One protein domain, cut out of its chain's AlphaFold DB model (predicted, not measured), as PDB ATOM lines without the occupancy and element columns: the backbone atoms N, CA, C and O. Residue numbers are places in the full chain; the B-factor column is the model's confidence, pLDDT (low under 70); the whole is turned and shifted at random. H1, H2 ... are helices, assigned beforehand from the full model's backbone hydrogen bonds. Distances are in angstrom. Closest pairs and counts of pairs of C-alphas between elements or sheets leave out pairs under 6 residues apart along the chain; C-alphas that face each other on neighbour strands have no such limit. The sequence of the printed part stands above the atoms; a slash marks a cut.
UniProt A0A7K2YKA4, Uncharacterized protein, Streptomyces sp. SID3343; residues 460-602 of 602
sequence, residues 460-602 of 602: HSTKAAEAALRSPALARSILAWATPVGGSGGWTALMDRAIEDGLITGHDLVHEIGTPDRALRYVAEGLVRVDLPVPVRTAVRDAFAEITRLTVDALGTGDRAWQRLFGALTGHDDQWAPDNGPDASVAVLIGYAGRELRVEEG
ATOM      1  N   HIS A 460     111.633 143.430  54.351       58.03
ATOM      2  CA  HIS A 460     111.305 144.784  53.893       58.03
ATOM      3  C   HIS A 460     111.038 145.811  55.002       58.03
ATOM      4  O   HIS A 460     110.535 146.895  54.711       58.03
ATOM      5  N   SER A 461     111.352 145.521  56.269       66.44
ATOM      6  CA  SER A 461     111.093 146.483  57.350       66.44
ATOM      7  C   SER A 461     112.335 147.309  57.714       66.44
ATOM      8  O   SER A 461     113.415 146.769  57.944       66.44
ATOM      9  N   THR A 462     112.182 148.634  57.833       71.44
ATOM     10  CA  THR A 462     113.222 149.524  58.393       71.44
ATOM     11  C   THR A 462     113.639 149.074  59.799       71.44
ATOM     12  O   THR A 462     114.819 149.105  60.135       71.44
ATOM     13  N   LYS A 463     112.683 148.547  60.577       77.44
ATOM     14  CA  LYS A 463     112.916 147.971  61.909       77.44
ATOM     15  C   LYS A 463     113.874 146.777  61.881       77.44
ATOM     16  O   LYS A 463     114.661 146.625  62.806       77.44
ATOM     17  N   ALA A 464     113.856 145.957  60.827       79.94
ATOM     18  CA  ALA A 464     114.813 144.865  60.676       79.94
ATOM     19  C   ALA A 464     116.232 145.383  60.421       79.94
ATOM     20  O   ALA A 464     117.171 144.913  61.052       79.94
ATOM     21  N   ALA A 465     116.394 146.402  59.573       78.06
ATOM     22  CA  ALA A 465     117.704 147.019  59.358       78.06
ATOM     23  C   ALA A 465     118.271 147.643  60.649       78.06
ATOM     24  O   ALA A 465     119.465 147.535  60.907       78.06
ATOM     25  N   GLU A 466     117.423 148.252  61.483       80.38
ATOM     26  CA  GLU A 466     117.823 148.750  62.806       80.38
ATOM     27  C   GLU A 466     118.177 147.617  63.773       80.38
ATOM     28  O   GLU A 466     119.209 147.673  64.439       80.38
ATOM     29  N   ALA A 467     117.355 146.566  63.829       85.12
ATOM     30  CA  ALA A 467     117.600 145.420  64.694       85.12
ATOM     31  C   ALA A 467     118.899 144.682  64.330       85.12
ATOM     32  O   ALA A 467     119.596 144.225  65.233       85.12
ATOM     33  N   ALA A 468     119.256 144.626  63.041       86.94
ATOM     34  CA  ALA A 468     120.500 144.022  62.561       86.94
ATOM     35  C   ALA A 468     121.754 144.706  63.129       86.94
ATOM     36  O   ALA A 468     122.799 144.076  63.220       86.94
ATOM     37  N   LEU A 469     121.657 145.975  63.539       87.25
ATOM     38  CA  LEU A 469     122.778 146.734  64.096       87.25
ATOM     39  C   LEU A 469     122.898 146.626  65.626       87.25
ATOM     40  O   LEU A 469     123.753 147.285  66.213       87.25
ATOM     41  N   ARG A 470     122.053 145.827  66.293       86.75
ATOM     42  CA  ARG A 470     122.080 145.685  67.761       86.75
ATOM     43  C   ARG A 470     123.094 144.656  68.249       86.75
ATOM     44  O   ARG A 470     123.706 144.865  69.291       86.75
ATOM     45  N   SER A 471     123.268 143.552  67.520       91.00
ATOM     46  CA  SER A 471     124.197 142.487  67.904       91.00
ATOM     47  C   SER A 471     124.632 141.619  66.722       91.00
ATOM     48  O   SER A 471     123.930 141.571  65.708       91.00
ATOM     49  N   PRO A 472     125.755 140.881  66.844       93.69
ATOM     50  CA  PRO A 472     126.224 139.986  65.785       93.69
ATOM     51  C   PRO A 472     125.207 138.898  65.410       93.69
ATOM     52  O   PRO A 472     125.040 138.576  64.238       93.69
ATOM     53  N   ALA A 473     124.486 138.345  66.392       91.81
ATOM     54  CA  ALA A 473     123.493 137.300  66.142       91.81
ATOM     55  C   ALA A 473     122.325 137.824  65.291       91.81
ATOM     56  O   ALA A 473     121.911 137.175  64.330       91.81
ATOM     57  N   LEU A 474     121.834 139.028  65.604       90.44
ATOM     58  CA  LEU A 474     120.791 139.682  64.819       90.44
ATOM     59  C   LEU A 474     121.289 140.121  63.448       90.44
ATOM     60  O   LEU A 474     120.544 139.994  62.480       90.44
ATOM     61  N   ALA A 475     122.530 140.602  63.351       90.44
ATOM     62  CA  ALA A 475     123.137 140.955  62.076       90.44
ATOM     63  C   ALA A 475     123.129 139.751  61.126       90.44
ATOM     64  O   ALA A 475     122.568 139.849  60.038       90.44
ATOM     65  N   ARG A 476     123.658 138.601  61.566       89.62
ATOM     66  CA  ARG A 476     123.672 137.355  60.779       89.62
ATOM     67  C   ARG A 476     122.266 136.920  60.390       89.62
ATOM     68  O   ARG A 476     121.976 136.772  59.209       89.62
ATOM     69  N   SER A 477     121.376 136.793  61.374       86.25
ATOM     70  CA  SER A 477     120.010 136.321  61.146       86.25
ATOM     71  C   SER A 477     119.229 137.237  60.209       86.25
ATOM     72  O   SER A 477     118.566 136.758  59.305       86.25
ATOM     73  N   ILE A 478     119.310 138.557  60.357       85.75
ATOM     74  CA  ILE A 478     118.527 139.464  59.516       85.75
ATOM     75  C   ILE A 478     119.153 139.590  58.128       85.75
ATOM     76  O   ILE A 478     118.433 139.520  57.134       85.75
ATOM     77  N   LEU A 479     120.475 139.747  58.028       84.81
ATOM     78  CA  LEU A 479     121.157 139.904  56.740       84.81
ATOM     79  C   LEU A 479     121.135 138.629  55.896       84.81
ATOM     80  O   LEU A 479     121.186 138.735  54.670       84.81
ATOM     81  N   ALA A 480     120.985 137.457  56.517       83.56
ATOM     82  CA  ALA A 480     120.781 136.206  55.799       83.56
ATOM     83  C   ALA A 480     119.498 136.208  54.949       83.56
ATOM     84  O   ALA A 480     119.463 135.588  53.893       83.56
ATOM     85  N   TRP A 481     118.466 136.945  55.368       78.38
ATOM     86  CA  TRP A 481     117.148 136.947  54.722       78.38
ATOM     87  C   TRP A 481     116.754 138.312  54.137       78.38
ATOM     88  O   TRP A 481     115.766 138.427  53.408       78.38
ATOM     89  N   ALA A 482     117.477 139.384  54.471       67.62
ATOM     90  CA  ALA A 482     117.060 140.742  54.156       67.62
ATOM     91  C   ALA A 482     117.150 141.069  52.659       67.62
ATOM     92  O   ALA A 482     118.186 140.948  52.005       67.62
ATOM     93  N   THR A 483     116.064 141.651  52.147       63.56
ATOM     94  CA  THR A 483     116.040 142.347  50.859       63.56
ATOM     95  C   THR A 483     115.803 143.830  51.125       63.56
ATOM     96  O   THR A 483     114.664 144.295  51.027       63.56
ATOM     97  N   PRO A 484     116.838 144.588  51.533       55.62
ATOM     98  CA  PRO A 484     116.619 145.895  52.124       55.62
ATOM     99  C   PRO A 484     115.918 146.846  51.160       55.62
ATOM    100  O   PRO A 484     116.158 146.874  49.949       55.62
ATOM    101  N   VAL A 485     115.051 147.662  51.751       49.56
ATOM    102  CA  VAL A 485     114.358 148.760  51.086       49.56
ATOM    103  C   VAL A 485     115.411 149.741  50.556       49.56
ATOM    104  O   VAL A 485     116.229 150.247  51.321       49.56
ATOM    105  N   GLY A 486     115.419 150.001  49.244       53.78
ATOM    106  CA  GLY A 486     116.375 150.923  48.606       53.78
ATOM    107  C   GLY A 486     117.393 150.285  47.647       53.78
ATOM    108  O   GLY A 486     118.291 150.979  47.170       53.78
ATOM    109  N   GLY A 487     117.255 148.993  47.332       64.44
ATOM    110  CA  GLY A 487     118.069 148.315  46.315       64.44
ATOM    111  C   GLY A 487     119.515 148.040  46.755       64.44
ATOM    112  O   GLY A 487     119.847 148.096  47.939       64.44
ATOM    113  N   SER A 488     120.398 147.743  45.792       66.19
ATOM    114  CA  SER A 488     121.781 147.296  46.067       66.19
ATOM    115  C   SER A 488     122.615 148.298  46.877       66.19
ATOM    116  O   SER A 488     123.479 147.897  47.657       66.19
ATOM    117  N   GLY A 489     122.335 149.598  46.747       66.94
ATOM    118  CA  GLY A 489     123.044 150.639  47.488       66.94
ATOM    119  C   GLY A 489     122.707 150.679  48.981       66.94
ATOM    120  O   GLY A 489     123.611 150.830  49.800       66.94
ATOM    121  N   GLY A 490     121.434 150.487  49.347       71.56
ATOM    122  CA  GLY A 490     121.014 150.414  50.752       71.56
ATOM    123  C   GLY A 490     121.587 149.187  51.463       71.56
ATOM    124  O   GLY A 490     122.066 149.295  52.589       71.56
ATOM    125  N   TRP A 491     121.621 148.045  50.769       78.81
ATOM    126  CA  TRP A 491     122.237 146.820  51.283       78.81
ATOM    127  C   TRP A 491     123.744 146.980  51.510       78.81
ATOM    128  O   TRP A 491     124.228 146.693  52.597       78.81
ATOM    129  N   THR A 492     124.475 147.527  50.532       82.62
ATOM    130  CA  THR A 492     125.929 147.753  50.648       82.62
ATOM    131  C   THR A 492     126.261 148.661  51.835       82.62
ATOM    132  O   THR A 492     127.182 148.374  52.589       82.62
ATOM    133  N   ALA A 493     125.488 149.733  52.045       79.06
ATOM    134  CA  ALA A 493     125.697 150.641  53.173       79.06
ATOM    135  C   ALA A 493     125.419 149.981  54.535       79.06
ATOM    136  O   ALA A 493     126.117 150.273  55.507       79.06
ATOM    137  N   LEU A 494     124.413 149.102  54.610       82.56
ATOM    138  CA  LEU A 494     124.133 148.311  55.807       82.56
ATOM    139  C   LEU A 494     125.260 147.303  56.084       82.56
ATOM    140  O   LEU A 494     125.688 147.196  57.228       82.56
ATOM    141  N   MET A 495     125.780 146.635  55.048       88.50
ATOM    142  CA  MET A 495     126.918 145.712  55.156       88.50
ATOM    143  C   MET A 495     128.197 146.419  55.609       88.50
ATOM    144  O   MET A 495     128.806 145.987  56.585       88.50
ATOM    145  N   ASP A 496     128.562 147.533  54.963       89.25
ATOM    146  CA  ASP A 496     129.714 148.354  55.359       89.25
ATOM    147  C   ASP A 496     129.593 148.743  56.841       89.25
ATOM    148  O   ASP A 496     130.546 148.587  57.601       89.25
ATOM    149  N   ARG A 497     128.400 149.174  57.277       86.19
ATOM    150  CA  ARG A 497     128.156 149.552  58.673       86.19
ATOM    151  C   ARG A 497     128.251 148.370  59.639       86.19
ATOM    152  O   ARG A 497     128.868 148.515  60.687       86.19
ATOM    153  N   ALA A 498     127.657 147.229  59.307       90.81
ATOM    154  CA  ALA A 498     127.696 146.041  60.156       90.81
ATOM    155  C   ALA A 498     129.128 145.510  60.328       90.81
ATOM    156  O   ALA A 498     129.490 145.075  61.417       90.81
ATOM    157  N   ILE A 499     129.963 145.588  59.286       94.50
ATOM    158  CA  ILE A 499     131.377 145.201  59.360       94.50
ATOM    159  C   ILE A 499     132.203 146.238  60.135       94.50
ATOM    160  O   ILE A 499     133.034 145.864  60.959       94.50
ATOM    161  N   GLU A 500     131.980 147.538  59.906       91.31
ATOM    162  CA  GLU A 500     132.620 148.616  60.682       91.31
ATOM    163  C   GLU A 500     132.345 148.484  62.187       91.31
ATOM    164  O   GLU A 500     133.263 148.654  62.987       91.31
ATOM    165  N   ASP A 501     131.106 148.149  62.557       90.25
ATOM    166  CA  ASP A 501     130.676 147.952  63.948       90.25
ATOM    167  C   ASP A 501     131.084 146.567  64.507       90.25
ATOM    168  O   ASP A 501     130.773 146.243  65.653       90.25
ATOM    169  N   GLY A 502     131.789 145.737  63.723       94.69
ATOM    170  CA  GLY A 502     132.278 144.418  64.142       94.69
ATOM    171  C   GLY A 502     131.189 143.353  64.310       94.69
ATOM    172  O   GLY A 502     131.414 142.339  64.967       94.69
ATOM    173  N   LEU A 503     130.004 143.573  63.735       95.25
ATOM    174  CA  LEU A 503     128.853 142.669  63.823       95.25
ATOM    175  C   LEU A 503     128.903 141.542  62.783       95.25
ATOM    176  O   LEU A 503     128.288 140.499  62.988       95.25
ATOM    177  N   ILE A 504     129.617 141.765  61.675       95.25
ATOM    178  CA  ILE A 504     129.788 140.832  60.557       95.25
ATOM    179  C   ILE A 504     131.268 140.757  60.185       95.25
ATOM    180  O   ILE A 504     131.956 141.775  60.100       95.25
ATOM    181  N   THR A 505     131.749 139.546  59.932       96.25
ATOM    182  CA  THR A 505     133.124 139.245  59.521       96.25
ATOM    183  C   THR A 505     133.192 138.773  58.067       96.25
ATOM    184  O   THR A 505     132.175 138.499  57.429       96.25
ATOM    185  N   GLY A 506     134.412 138.624  57.538       96.19
ATOM    186  CA  GLY A 506     134.621 137.994  56.233       96.19
ATOM    187  C   GLY A 506     134.115 136.550  56.170       96.19
ATOM    188  O   GLY A 506     133.610 136.125  55.137       96.19
ATOM    189  N   HIS A 507     134.175 135.817  57.284       96.12
ATOM    190  CA  HIS A 507     133.607 134.474  57.381       96.12
ATOM    191  C   HIS A 507     132.078 134.504  57.246       96.12
ATOM    192  O   HIS A 507     131.512 133.765  56.443       96.12
ATOM    193  N   ASP A 508     131.415 135.418  57.958       95.44
ATOM    194  CA  ASP A 508     129.955 135.558  57.913       95.44
ATOM    195  C   ASP A 508     129.458 135.901  56.494       95.44
ATOM    196  O   ASP A 508     128.442 135.367  56.053       95.44
ATOM    197  N   LEU A 509     130.203 136.719  55.732       94.06
ATOM    198  CA  LEU A 509     129.895 137.028  54.323       94.06
ATOM    199  C   LEU A 509     129.775 135.782  53.436       94.06
ATOM    200  O   LEU A 509     129.036 135.804  52.453       94.06
ATOM    201  N   VAL A 510     130.526 134.730  53.756       95.56
ATOM    202  CA  VAL A 510     130.607 133.508  52.950       95.56
ATOM    203  C   VAL A 510     129.631 132.447  53.452       95.56
ATOM    204  O   VAL A 510     129.003 131.770  52.637       95.56
ATOM    205  N   HIS A 511     129.488 132.319  54.772       93.94
ATOM    206  CA  HIS A 511     128.769 131.210  55.404       93.94
ATOM    207  C   HIS A 511     127.352 131.561  55.866       93.94
ATOM    208  O   HIS A 511     126.484 130.697  55.821       93.94
ATOM    209  N   GLU A 512     127.091 132.816  56.240       90.75
ATOM    210  CA  GLU A 512     125.834 133.222  56.892       90.75
ATOM    211  C   GLU A 512     124.918 134.040  55.969       90.75
ATOM    212  O   GLU A 512     123.694 133.990  56.084       90.75
ATOM    213  N   ILE A 513     125.479 134.809  55.029       87.56
ATOM    214  CA  ILE A 513     124.685 135.670  54.142       87.56
ATOM    215  C   ILE A 513     123.982 134.847  53.056       87.56
ATOM    216  O   ILE A 513     124.586 134.424  52.074       87.56
ATOM    217  N   GLY A 514     122.667 134.713  53.199       81.75
ATOM    218  CA  GLY A 514     121.771 133.933  52.348       81.75
ATOM    219  C   GLY A 514     121.368 134.523  51.002       81.75
ATOM    220  O   GLY A 514     120.283 134.235  50.506       81.75
ATOM    221  N   THR A 515     122.202 135.390  50.432       82.12
ATOM    222  CA  THR A 515     122.031 135.910  49.066       82.12
ATOM    223  C   THR A 515     123.386 135.839  48.361       82.12
ATOM    224  O   THR A 515     124.179 136.787  48.432       82.12
ATOM    225  N   PRO A 516     123.719 134.692  47.742       86.94
ATOM    226  CA  PRO A 516     125.084 134.395  47.328       86.94
ATOM    227  C   PRO A 516     125.516 135.305  46.175       86.94
ATOM    228  O   PRO A 516     126.653 135.764  46.144       86.94
ATOM    229  N   ASP A 517     124.596 135.666  45.281       82.62
ATOM    230  CA  ASP A 517     124.803 136.648  44.214       82.62
ATOM    231  C   ASP A 517     125.210 138.025  44.768       82.62
ATOM    232  O   ASP A 517     126.150 138.653  44.270       82.62
ATOM    233  N   ARG A 518     124.551 138.489  45.837       83.56
ATOM    234  CA  ARG A 518     124.838 139.782  46.471       83.56
ATOM    235  C   ARG A 518     126.126 139.759  47.264       83.56
ATOM    236  O   ARG A 518     126.891 140.715  47.164       83.56
ATOM    237  N   ALA A 519     126.375 138.690  48.014       89.62
ATOM    238  CA  ALA A 519     127.622 138.504  48.744       89.62
ATOM    239  C   ALA A 519     128.819 138.470  47.780       89.62
ATOM    240  O   ALA A 519     129.777 139.222  47.960       89.62
ATOM    241  N   LEU A 520     128.733 137.696  46.692       90.12
ATOM    242  CA  LEU A 520     129.768 137.652  45.655       90.12
ATOM    243  C   LEU A 520     129.971 139.019  44.996       90.12
ATOM    244  O   LEU A 520     131.107 139.463  44.828       90.12
ATOM    245  N   ARG A 521     128.879 139.721  44.672       86.12
ATOM    246  CA  ARG A 521     128.939 141.080  44.124       86.12
ATOM    247  C   ARG A 521     129.590 142.065  45.098       86.12
ATOM    248  O   ARG A 521     130.429 142.856  44.677       86.12
ATOM    249  N   TYR A 522     129.239 142.014  46.381       89.31
ATOM    250  CA  TYR A 522     129.826 142.847  47.432       89.31
ATOM    251  C   TYR A 522     131.333 142.657  47.527       89.31
ATOM    252  O   TYR A 522     132.083 143.631  47.507       89.31
ATOM    253  N   VAL A 523     131.773 141.397  47.587       93.12
ATOM    254  CA  VAL A 523     133.189 141.037  47.659       93.12
ATOM    255  C   VAL A 523     133.910 141.512  46.396       93.12
ATOM    256  O   VAL A 523     134.944 142.167  46.501       93.12
ATOM    257  N   ALA A 524     133.345 141.277  45.208       89.31
ATOM    258  CA  ALA A 524     133.934 141.714  43.942       89.31
ATOM    259  C   ALA A 524     134.085 143.243  43.844       89.31
ATOM    260  O   ALA A 524     135.146 143.730  43.451       89.31
ATOM    261  N   GLU A 525     133.056 144.004  44.231       87.38
ATOM    262  CA  GLU A 525     133.115 145.471  44.289       87.38
ATOM    263  C   GLU A 525     134.119 145.942  45.352       87.38
ATOM    264  O   GLU A 525     134.903 146.860  45.116       87.38
ATOM    265  N   GLY A 526     134.150 145.292  46.516       90.06
ATOM    266  CA  GLY A 526     135.059 145.645  47.597       90.06
ATOM    267  C   GLY A 526     136.537 145.425  47.256       90.06
ATOM    268  O   GLY A 526     137.384 146.216  47.661       90.06
ATOM    269  N   LEU A 527     136.861 144.397  46.466       91.56
ATOM    270  CA  LEU A 527     138.240 144.101  46.057       91.56
ATOM    271  C   LEU A 527     138.851 145.185  45.164       91.56
ATOM    272  O   LEU A 527     140.067 145.375  45.183       91.56
ATOM    273  N   VAL A 528     138.023 145.888  44.387       88.69
ATOM    274  CA  VAL A 528     138.477 146.942  43.466       88.69
ATOM    275  C   VAL A 528     138.353 148.348  44.057       88.69
ATOM    276  O   VAL A 528     138.945 149.291  43.534       88.69
ATOM    277  N   ARG A 529     137.620 148.510  45.166       86.88
ATOM    278  CA  ARG A 529     137.457 149.792  45.863       86.88
ATOM    279  C   ARG A 529     138.672 150.123  46.731       86.88
ATOM    280  O   ARG A 529     139.014 149.423  47.683       86.88
ATOM    281  N   VAL A 530     139.303 151.261  46.452       83.44
ATOM    282  CA  VAL A 530     140.488 151.727  47.194       83.44
ATOM    283  C   VAL A 530     140.148 152.418  48.519       83.44
ATOM    284  O   VAL A 530     141.003 152.511  49.396       83.44
ATOM    285  N   ASP A 531     138.904 152.858  48.699       84.88
ATOM    286  CA  ASP A 531     138.441 153.744  49.776       84.88
ATOM    287  C   ASP A 531     137.866 153.042  51.009       84.88
ATOM    288  O   ASP A 531     137.470 153.705  51.981       84.88
ATOM    289  N   LEU A 532     137.799 151.711  50.967       87.25
ATOM    290  CA  LEU A 532     137.193 150.931  52.033       87.25
ATOM    291  C   LEU A 532     137.872 151.215  53.384       87.25
ATOM    292  O   LEU A 532     139.111 151.195  53.461       87.25
ATOM    293  N   PRO A 533     137.086 151.439  54.455       88.12
ATOM    294  CA  PRO A 533     137.590 151.394  55.822       88.12
ATOM    295  C   PRO A 533     138.384 150.109  56.072       88.12
ATOM    296  O   PRO A 533     138.095 149.070  55.475       88.12
ATOM    297  N   VAL A 534     139.377 150.169  56.965       92.94
ATOM    298  CA  VAL A 534     140.246 149.018  57.265       92.94
ATOM    299  C   VAL A 534     139.441 147.764  57.646       92.94
ATOM    300  O   VAL A 534     139.695 146.739  57.016       92.94
ATOM    301  N   PRO A 535     138.432 147.819  58.546       94.75
ATOM    302  CA  PRO A 535     137.635 146.636  58.887       94.75
ATOM    303  C   PRO A 535     136.945 146.007  57.670       94.75
ATOM    304  O   PRO A 535     137.025 144.799  57.464       94.75
ATOM    305  N   VAL A 536     136.350 146.838  56.809       94.50
ATOM    306  CA  VAL A 536     135.641 146.388  55.601       94.50
ATOM    307  C   VAL A 536     136.601 145.759  54.597       94.50
ATOM    308  O   VAL A 536     136.336 144.686  54.063       94.50
ATOM    309  N   ARG A 537     137.756 146.390  54.368       95.19
ATOM    310  CA  ARG A 537     138.786 145.863  53.464       95.19
ATOM    311  C   ARG A 537     139.313 144.510  53.933       95.19
ATOM    312  O   ARG A 537     139.532 143.634  53.100       95.19
ATOM    313  N   THR A 538     139.538 144.353  55.236       96.75
ATOM    314  CA  THR A 538     139.968 143.086  55.832       96.75
ATOM    315  C   THR A 538     138.896 142.019  55.642       96.75
ATOM    316  O   THR A 538     139.182 140.999  55.029       96.75
ATOM    317  N   ALA A 539     137.642 142.297  56.015       97.38
ATOM    318  CA  ALA A 539     136.540 141.350  55.846       97.38
ATOM    319  C   ALA A 539     136.341 140.910  54.384       97.38
ATOM    320  O   ALA A 539     136.148 139.729  54.119       97.38
ATOM    321  N   VAL A 540     136.436 141.833  53.420       96.94
ATOM    322  CA  VAL A 540     136.349 141.512  51.984       96.94
ATOM    323  C   VAL A 540     137.496 140.601  51.535       96.94
ATOM    324  O   VAL A 540     137.270 139.668  50.764       96.94
ATOM    325  N   ARG A 541     138.727 140.850  52.001       96.94
ATOM    326  CA  ARG A 541     139.890 140.007  51.677       96.94
ATOM    327  C   ARG A 541     139.770 138.618  52.292       96.94
ATOM    328  O   ARG A 541     140.033 137.645  51.594       96.94
ATOM    329  N   ASP A 542     139.335 138.539  53.543       97.88
ATOM    330  CA  ASP A 542     139.127 137.275  54.247       97.88
ATOM    331  C   ASP A 542     138.020 136.456  53.572       97.88
ATOM    332  O   ASP A 542     138.213 135.276  53.290       97.88
ATOM    333  N   ALA A 543     136.901 137.097  53.207       97.69
ATOM    334  CA  ALA A 543     135.827 136.462  52.447       97.69
ATOM    335  C   ALA A 543     136.321 135.942  51.090       97.69
ATOM    336  O   ALA A 543     136.025 134.814  50.708       97.69
ATOM    337  N   PHE A 544     137.112 136.734  50.361       97.06
ATOM    338  CA  PHE A 544     137.671 136.311  49.078       97.06
ATOM    339  C   PHE A 544     138.640 135.127  49.216       97.06
ATOM    340  O   PHE A 544     138.593 134.193  48.409       97.06
ATOM    341  N   ALA A 545     139.504 135.141  50.234       96.69
ATOM    342  CA  ALA A 545     140.410 134.035  50.529       96.69
ATOM    343  C   ALA A 545     139.635 132.754  50.876       96.69
ATOM    344  O   ALA A 545     139.953 131.683  50.361       96.69
ATOM    345  N   GLU A 546     138.574 132.875  51.671       97.38
ATOM    346  CA  GLU A 546     137.712 131.756  52.048       97.38
ATOM    347  C   GLU A 546     136.932 131.192  50.850       97.38
ATOM    348  O   GLU A 546     136.921 129.981  50.639       97.38
ATOM    349  N   ILE A 547     136.354 132.050  50.000       96.12
ATOM    350  CA  ILE A 547     135.703 131.635  48.744       96.12
ATOM    351  C   ILE A 547     136.694 130.882  47.854       96.12
ATOM    352  O   ILE A 547     136.355 129.837  47.299       96.12
ATOM    353  N   THR A 548     137.921 131.391  47.727       95.06
ATOM    354  CA  THR A 548     138.986 130.751  46.942       95.06
ATOM    355  C   THR A 548     139.280 129.354  47.475       95.06
ATOM    356  O   THR A 548     139.261 128.396  46.705       95.06
ATOM    357  N   ARG A 549     139.486 129.229  48.790       95.62
ATOM    358  CA  ARG A 549     139.743 127.952  49.461       95.62
ATOM    359  C   ARG A 549     138.602 126.958  49.232       95.62
ATOM    360  O   ARG A 549     138.850 125.871  48.730       95.62
ATOM    361  N   LEU A 550     137.355 127.352  49.505       95.19
ATOM    362  CA  LEU A 550     136.178 126.499  49.299       95.19
ATOM    363  C   LEU A 550     136.025 126.063  47.836       95.19
ATOM    364  O   LEU A 550     135.681 124.917  47.571       95.19
ATOM    365  N   THR A 551     136.293 126.960  46.885       93.94
ATOM    366  CA  THR A 551     136.218 126.656  45.448       93.94
ATOM    367  C   THR A 551     137.277 125.626  45.048       93.94
ATOM    368  O   THR A 551     136.964 124.681  44.327       93.94
ATOM    369  N   VAL A 552     138.519 125.778  45.527       92.12
ATOM    370  CA  VAL A 552     139.606 124.810  45.295       92.12
ATOM    371  C   VAL A 552     139.253 123.454  45.906       92.12
ATOM    372  O   VAL A 552     139.318 122.448  45.203       92.12
ATOM    373  N   ASP A 553     138.839 123.443  47.175       91.88
ATOM    374  CA  ASP A 553     138.562 122.222  47.937       91.88
ATOM    375  C   ASP A 553     137.359 121.445  47.372       91.88
ATOM    376  O   ASP A 553     137.397 120.220  47.295       91.88
ATOM    377  N   ALA A 554     136.286 122.143  46.981       91.50
ATOM    378  CA  ALA A 554     135.027 121.511  46.585       91.50
ATOM    379  C   ALA A 554     134.904 121.244  45.078       91.50
ATOM    380  O   ALA A 554     134.244 120.282  44.691       91.50
ATOM    381  N   LEU A 555     135.471 122.100  44.220       91.00
ATOM    382  CA  LEU A 555     135.283 121.995  42.765       91.00
ATOM    383  C   LEU A 555     136.523 121.456  42.049       91.00
ATOM    384  O   LEU A 555     136.390 120.773  41.028       91.00
ATOM    385  N   GLY A 556     137.725 121.782  42.543       89.19
ATOM    386  CA  GLY A 556     138.982 121.505  41.847       89.19
ATOM    387  C   GLY A 556     138.909 121.908  40.368       89.19
ATOM    388  O   GLY A 556     138.408 122.979  40.019       89.19
ATOM    389  N   THR A 557     139.345 121.018  39.478       88.06
ATOM    390  CA  THR A 557     139.220 121.164  38.015       88.06
ATOM    391  C   THR A 557     138.089 120.305  37.423       88.06
ATOM    392  O   THR A 557     138.089 120.018  36.226       88.06
ATOM    393  N   GLY A 558     137.138 119.838  38.240       87.50
ATOM    394  CA  GLY A 558     136.081 118.919  37.809       87.50
ATOM    395  C   GLY A 558     134.975 119.612  37.009       87.50
ATOM    396  O   GLY A 558     134.202 120.386  37.567       87.50
ATOM    397  N   ASP A 559     134.842 119.295  35.717       89.06
ATOM    398  CA  ASP A 559     133.882 119.953  34.810       89.06
ATOM    399  C   ASP A 559     132.438 119.926  35.324       89.06
ATOM    400  O   ASP A 559     131.795 120.967  35.421       89.06
ATOM    401  N   ARG A 560     131.948 118.766  35.778       91.19
ATOM    402  CA  ARG A 560     130.571 118.630  36.278       91.19
ATOM    403  C   ARG A 560     130.259 119.568  37.451       91.19
ATOM    404  O   ARG A 560     129.160 120.116  37.505       91.19
ATOM    405  N   ALA A 561     131.201 119.749  38.377       92.19
ATOM    406  CA  ALA A 561     131.013 120.620  39.535       92.19
ATOM    407  C   ALA A 561     130.936 122.094  39.105       92.19
ATOM    408  O   ALA A 561     130.038 122.824  39.526       92.19
ATOM    409  N   TRP A 562     131.807 122.507  38.182       93.62
ATOM    410  CA  TRP A 562     131.786 123.848  37.599       93.62
ATOM    411  C   TRP A 562     130.503 124.130  36.809       93.62
ATOM    412  O   TRP A 562     129.873 125.162  37.041       93.62
ATOM    413  N   GLN A 563     130.049 123.208  35.950       93.50
ATOM    414  CA  GLN A 563     128.796 123.392  35.203       93.50
ATOM    415  C   GLN A 563     127.585 123.558  36.137       93.50
ATOM    416  O   GLN A 563     126.736 124.412  35.885       93.50
ATOM    417  N   ARG A 564     127.529 122.810  37.248       92.62
ATOM    418  CA  ARG A 564     126.469 122.961  38.261       92.62
ATOM    419  C   ARG A 564     126.531 124.300  38.978       92.62
ATOM    420  O   ARG A 564     125.502 124.951  39.113       92.62
ATOM    421  N   LEU A 565     127.723 124.749  39.380       93.50
ATOM    422  CA  LEU A 565     127.888 126.080  39.966       93.50
ATOM    423  C   LEU A 565     127.371 127.167  39.015       93.50
ATOM    424  O   LEU A 565     126.651 128.073  39.435       93.50
ATOM    425  N   PHE A 566     127.713 127.076  37.728       93.38
ATOM    426  CA  PHE A 566     127.261 128.046  36.737       93.38
ATOM    427  C   PHE A 566     125.743 127.994  36.508       93.38
ATOM    428  O   PHE A 566     125.104 129.045  36.429       93.38
ATOM    429  N   GLY A 567     125.159 126.793  36.442       92.06
ATOM    430  CA  GLY A 567     123.709 126.600  36.374       92.06
ATOM    431  C   GLY A 567     122.994 127.220  37.575       92.06
ATOM    432  O   GLY A 567     122.085 128.029  37.398       92.06
ATOM    433  N   ALA A 568     123.472 126.939  38.787       91.31
ATOM    434  CA  ALA A 568     122.934 127.474  40.033       91.31
ATOM    435  C   ALA A 568     123.001 129.012  40.096       91.31
ATOM    436  O   ALA A 568     122.001 129.666  40.389       91.31
ATOM    437  N   LEU A 569     124.146 129.612  39.745       88.62
ATOM    438  CA  LEU A 569     124.326 131.073  39.718       88.62
ATOM    439  C   LEU A 569     123.431 131.787  38.694       88.62
ATOM    440  O   LEU A 569     123.137 132.971  38.860       88.62
ATOM    441  N   THR A 570     123.028 131.097  37.626       88.19
ATOM    442  CA  THR A 570     122.198 131.662  36.549       88.19
ATOM    443  C   THR A 570     120.720 131.279  36.658       88.19
ATOM    444  O   THR A 570     119.927 131.702  35.819       88.19
ATOM    445  N   GLY A 571     120.332 130.522  37.692       88.19
ATOM    446  CA  GLY A 571     118.960 130.037  37.874       88.19
ATOM    447  C   GLY A 571     118.534 128.998  36.830       88.19
ATOM    448  O   GLY A 571     117.354 128.894  36.510       88.19
ATOM    449  N   HIS A 572     119.494 128.274  36.254       89.50
ATOM    450  CA  HIS A 572     119.281 127.228  35.250       89.50
ATOM    451  C   HIS A 572     119.539 125.811  35.778       89.50
ATOM    452  O   HIS A 572     119.515 124.858  35.003       89.50
ATOM    453  N   ASP A 573     119.790 125.669  37.077       89.00
ATOM    454  CA  ASP A 573     119.859 124.380  37.754       89.00
ATOM    455  C   ASP A 573     118.597 124.178  38.601       89.00
ATOM    456  O   ASP A 573     118.468 124.755  39.678       89.00
ATOM    457  N   ASP A 574     117.668 123.351  38.116       85.00
ATOM    458  CA  ASP A 574     116.396 123.062  38.793       85.00
ATOM    459  C   ASP A 574     116.589 122.347  40.148       85.00
ATOM    460  O   ASP A 574     115.676 122.314  40.972       85.00
ATOM    461  N   GLN A 575     117.771 121.766  40.396       85.69
ATOM    462  CA  GLN A 575     118.120 121.145  41.678       85.69
ATOM    463  C   GLN A 575     118.652 122.163  42.701       85.69
ATOM    464  O   GLN A 575     118.803 121.830  43.879       85.69
ATOM    465  N   TRP A 576     118.918 123.401  42.272       85.06
ATOM    466  CA  TRP A 576     119.308 124.524  43.118       85.06
ATOM    467  C   TRP A 576     118.172 125.550  43.194       85.06
ATOM    468  O   TRP A 576     118.074 126.471  42.386       85.06
ATOM    469  N   ALA A 577     117.320 125.403  44.206       72.19
ATOM    470  CA  ALA A 577     116.230 126.333  44.488       72.19
ATOM    471  C   ALA A 577     116.202 126.728  45.972       72.19
ATOM    472  O   ALA A 577     115.213 126.447  46.652       72.19
ATOM    473  N   PRO A 578     117.280 127.307  46.531       66.75
ATOM    474  CA  PRO A 578     117.219 127.729  47.915       66.75
ATOM    475  C   PRO A 578     116.300 128.950  48.030       66.75
ATOM    476  O   PRO A 578     116.441 129.937  47.300       66.75
ATOM    477  N   ASP A 579     115.367 128.894  48.975       65.56
ATOM    478  CA  ASP A 579     114.769 130.107  49.514       65.56
ATOM    479  C   ASP A 579     115.893 130.966  50.131       65.56
ATOM    480  O   ASP A 579     116.883 130.423  50.627       65.56
ATOM    481  N   ASN A 580     115.785 132.302  50.081       64.31
ATOM    482  CA  ASN A 580     116.765 133.187  50.739       64.31
ATOM    483  C   ASN A 580     116.992 132.730  52.193       64.31
ATOM    484  O   ASN A 580     116.041 132.298  52.826       64.31
ATOM    485  N   GLY A 581     118.201 132.865  52.738       69.88
ATOM    486  CA  GLY A 581     118.527 132.412  54.100       69.88
ATOM    487  C   GLY A 581     119.874 131.682  54.178       69.88
ATOM    488  O   GLY A 581     120.525 131.519  53.152       69.88
ATOM    489  N   PRO A 582     120.333 131.232  55.360       68.31
ATOM    490  CA  PRO A 582     121.662 130.621  55.520       68.31
ATOM    491  C   PRO A 582     121.912 129.421  54.589       68.31
ATOM    492  O   PRO A 582     123.026 129.236  54.101       68.31
ATOM    493  N   ASP A 583     120.858 128.673  54.252       81.00
ATOM    494  CA  ASP A 583     120.892 127.549  53.302       81.00
ATOM    495  C   ASP A 583     121.121 127.980  51.836       81.00
ATOM    496  O   ASP A 583     121.303 127.148  50.949       81.00
ATOM    497  N   ALA A 584     121.151 129.286  51.577       83.62
ATOM    498  CA  ALA A 584     121.478 129.907  50.301       83.62
ATOM    499  C   ALA A 584     122.844 130.621  50.325       83.62
ATOM    500  O   ALA A 584     123.114 131.437  49.448       83.62
ATOM    501  N   SER A 585     123.708 130.393  51.322       91.06
ATOM    502  CA  SER A 585     124.990 131.107  51.411       91.06
ATOM    503  C   SER A 585     125.981 130.735  50.299       91.06
ATOM    504  O   SER A 585     125.817 129.746  49.579       91.06
ATOM    505  N   VAL A 586     127.051 131.528  50.149       93.56
ATOM    506  CA  VAL A 586     128.108 131.261  49.154       93.56
ATOM    507  C   VAL A 586     128.779 129.912  49.421       93.56
ATOM    508  O   VAL A 586     129.035 129.156  48.484       93.56
ATOM    509  N   ALA A 587     129.022 129.577  50.690       94.88
ATOM    510  CA  ALA A 587     129.568 128.282  51.076       94.88
ATOM    511  C   ALA A 587     128.634 127.124  50.700       94.88
ATOM    512  O   ALA A 587     129.097 126.127  50.143       94.88
ATOM    513  N   VAL A 588     127.326 127.264  50.950       93.38
ATOM    514  CA  VAL A 588     126.342 126.226  50.608       93.38
ATOM    515  C   VAL A 588     126.229 126.053  49.096       93.38
ATOM    516  O   VAL A 588     126.186 124.917  48.625       93.38
ATOM    517  N   LEU A 589     126.268 127.142  48.326       93.44
ATOM    518  CA  LEU A 589     126.300 127.105  46.863       93.44
ATOM    519  C   LEU A 589     127.521 126.336  46.332       93.44
ATOM    520  O   LEU A 589     127.380 125.446  45.491       93.44
ATOM    521  N   ILE A 590     128.720 126.650  46.834       94.56
ATOM    522  CA  ILE A 590     129.959 125.971  46.426       94.56
ATOM    523  C   ILE A 590     129.913 124.490  46.830       94.56
ATOM    524  O   ILE A 590     130.207 123.614  46.015       94.56
ATOM    525  N   GLY A 591     129.481 124.192  48.059       93.75
ATOM    526  CA  GLY A 591     129.321 122.823  48.543       93.75
ATOM    527  C   GLY A 591     128.287 122.029  47.738       93.75
ATOM    528  O   GLY A 591     128.522 120.871  47.402       93.75
ATOM    529  N   TYR A 592     127.162 122.648  47.366       93.12
ATOM    530  CA  TYR A 592     126.149 122.050  46.498       93.12
ATOM    531  C   TYR A 592     126.737 121.632  45.150       93.12
ATOM    532  O   TYR A 592     126.521 120.491  44.731       93.12
ATOM    533  N   ALA A 593     127.498 122.525  44.519       92.44
ATOM    534  CA  ALA A 593     128.116 122.280  43.227       92.44
ATOM    535  C   ALA A 593     129.170 121.158  43.289       92.44
ATOM    536  O   ALA A 593     129.213 120.317  42.388       92.44
ATOM    537  N   GLY A 594     129.954 121.101  44.373       90.50
ATOM    538  CA  GLY A 594     130.992 120.088  44.599       90.50
ATOM    539  C   GLY A 594     130.487 118.694  44.995       90.50
ATOM    540  O   GLY A 594     131.243 117.729  44.920       90.50
ATOM    541  N   ARG A 595     129.216 118.535  45.399       89.00
ATOM    542  CA  ARG A 595     128.664 117.211  45.741       89.00
ATOM    543  C   ARG A 595     128.637 116.299  44.516       89.00
ATOM    544  O   ARG A 595     127.915 116.577  43.562       89.00
ATOM    545  N   GLU A 596     129.323 115.161  44.575       70.19
ATOM    546  CA  GLU A 596     129.078 114.075  43.628       70.19
ATOM    547  C   GLU A 596     127.646 113.569  43.821       70.19
ATOM    548  O   GLU A 596     127.278 113.061  44.883       70.19
ATOM    549  N   LEU A 597     126.808 113.724  42.795       59.91
ATOM    550  CA  LEU A 597     125.542 113.007  42.746       59.91
ATOM    551  C   LEU A 597     125.904 111.529  42.637       59.91
ATOM    552  O   LEU A 597     126.340 111.091  41.569       59.91
ATOM    553  N   ARG A 598     125.748 110.781  43.736       47.91
ATOM    554  CA  ARG A 598     125.688 109.323  43.669       47.91
ATOM    555  C   ARG A 598     124.592 109.009  42.666       47.91
ATOM    556  O   ARG A 598     123.422 109.277  42.920       47.91
ATOM    557  N   VAL A 599     124.998 108.546  41.492       48.78
ATOM    558  CA  VAL A 599     124.079 107.928  40.554       48.78
ATOM    559  C   VAL A 599     123.610 106.686  41.294       48.78
ATOM    560  O   VAL A 599     124.397 105.767  41.508       48.78
ATOM    561  N   GLU A 600     122.381 106.705  41.804       42.66
ATOM    562  CA  GLU A 600     121.701 105.461  42.137       42.66
ATOM    563  C   GLU A 600     121.561 104.721  40.805       42.66
ATOM    564  O   GLU A 600     120.708 105.047  39.983       42.66
ATOM    565  N   GLU A 601     122.513 103.827  40.532       38.47
ATOM    566  CA  GLU A 601     122.419 102.852  39.452       38.47
ATOM    567  C   GLU A 601     121.228 101.945  39.783       38.47
ATOM    568  O   GLU A 601     121.327 101.048  40.622       38.47
ATOM    569  N   GLY A 602     120.078 102.272  39.191       40.56
ATOM    570  CA  GLY A 602     118.890 101.423  39.134       40.56
ATOM    571  C   GLY A 602     118.920 100.507  37.925       40.56
ATOM    572  O   GLY A 602     119.333 100.988  36.842       40.56
TER     573      GLY A 602
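What this domain is: This is residues 460 to 602 of the 602 residues of an uncharacterized protein of Streptomyces sp. SID3343 (UniProt A0A7K2YKA4). One long helix, H6, runs along one side of an elongated helical body; H4 and H5 pack on it near its middle, and H8 lies alongside its last part with H7 folded back on H8. At the other end H1, H2 and H3 gather, and the end of H3 meets the beginning of H6 at a corner. The last residues lead away as a tail to Gly 602 and add to the length. The 143 printed residues hold eight named helices, H1 to H8 in order, and no named strand; the class is all helix, with mostly crossed packing. The whole is compact, with a radius of gyration of the C-alphas of 15.9 A, and spans 53 by 31 by 23 A.

How they stand to each other: H1, residues 462 to 467, and H2, residues 472 to 481, form a helical hairpin at a shallow tilt of 34 degrees, only just short of steep; their closest C-alphas, of Ala 467 and Leu 474, are 6.6 A apart. H3, residues 487 to 500, is close but not clearly touching to H2, closest C-alphas Ala 475 and Ala 498 at 7.1 A. With residues 496 to 500 alone H3 touches H6, residues 534 to 555, about perpendicular at 75 degrees, closest C-alphas Glu 500 and Pro 535 at 5.7 A. H4, residues 506 to 511, touches residues 538 to 547 of H6 at a steep tilt of 39 degrees, closest C-alphas Gly 506 and Ala 539 at 3.9 A. H5, residues 516 to 528, touches H6 at a steep tilt of 56 degrees, opposite ways, closest C-alphas Val 523 and Val 540 at 5.4 A. H8, residues 586 to 594, touches H6 at a shallow tilt of 12 degrees, the same way, closest C-alphas Ala 554 and Gly 594 at 4.7 A. H7, residues 559 to 570, forms a helical hairpin with H8, closest C-alphas Ala 561 and Ala 593 at 5.0 A. Every O i to N i+4 pair is within hydrogen-bond range in H1, H3, H6, H7 and H8; H2 has 5 of 6, H4 1 of 2, H5 8 of 9.

Where its parts are: H1 begins at C-alpha 462, at (113.222, 149.524, 58.393). From first to last C-alpha H3 measures 20.5 A, H5 18.8 A and H7 16.6 A. H6 measures 31.1 A, from (140.246, 149.018, 57.265) to (135.283, 121.995, 42.765). H8 ends at C-alpha 594, at (130.992, 120.088, 44.599).

The domain as a whole: The C-alphas farthest apart, of Asp 531 and Gly 602, are 56.9 A apart. The printed part has no cut, and the link from H7 to H8, residues 571 to 585, is long. Confidence is under 70 at residues 460 to 461, 482 to 489, 578 to 582 and 597 to 602.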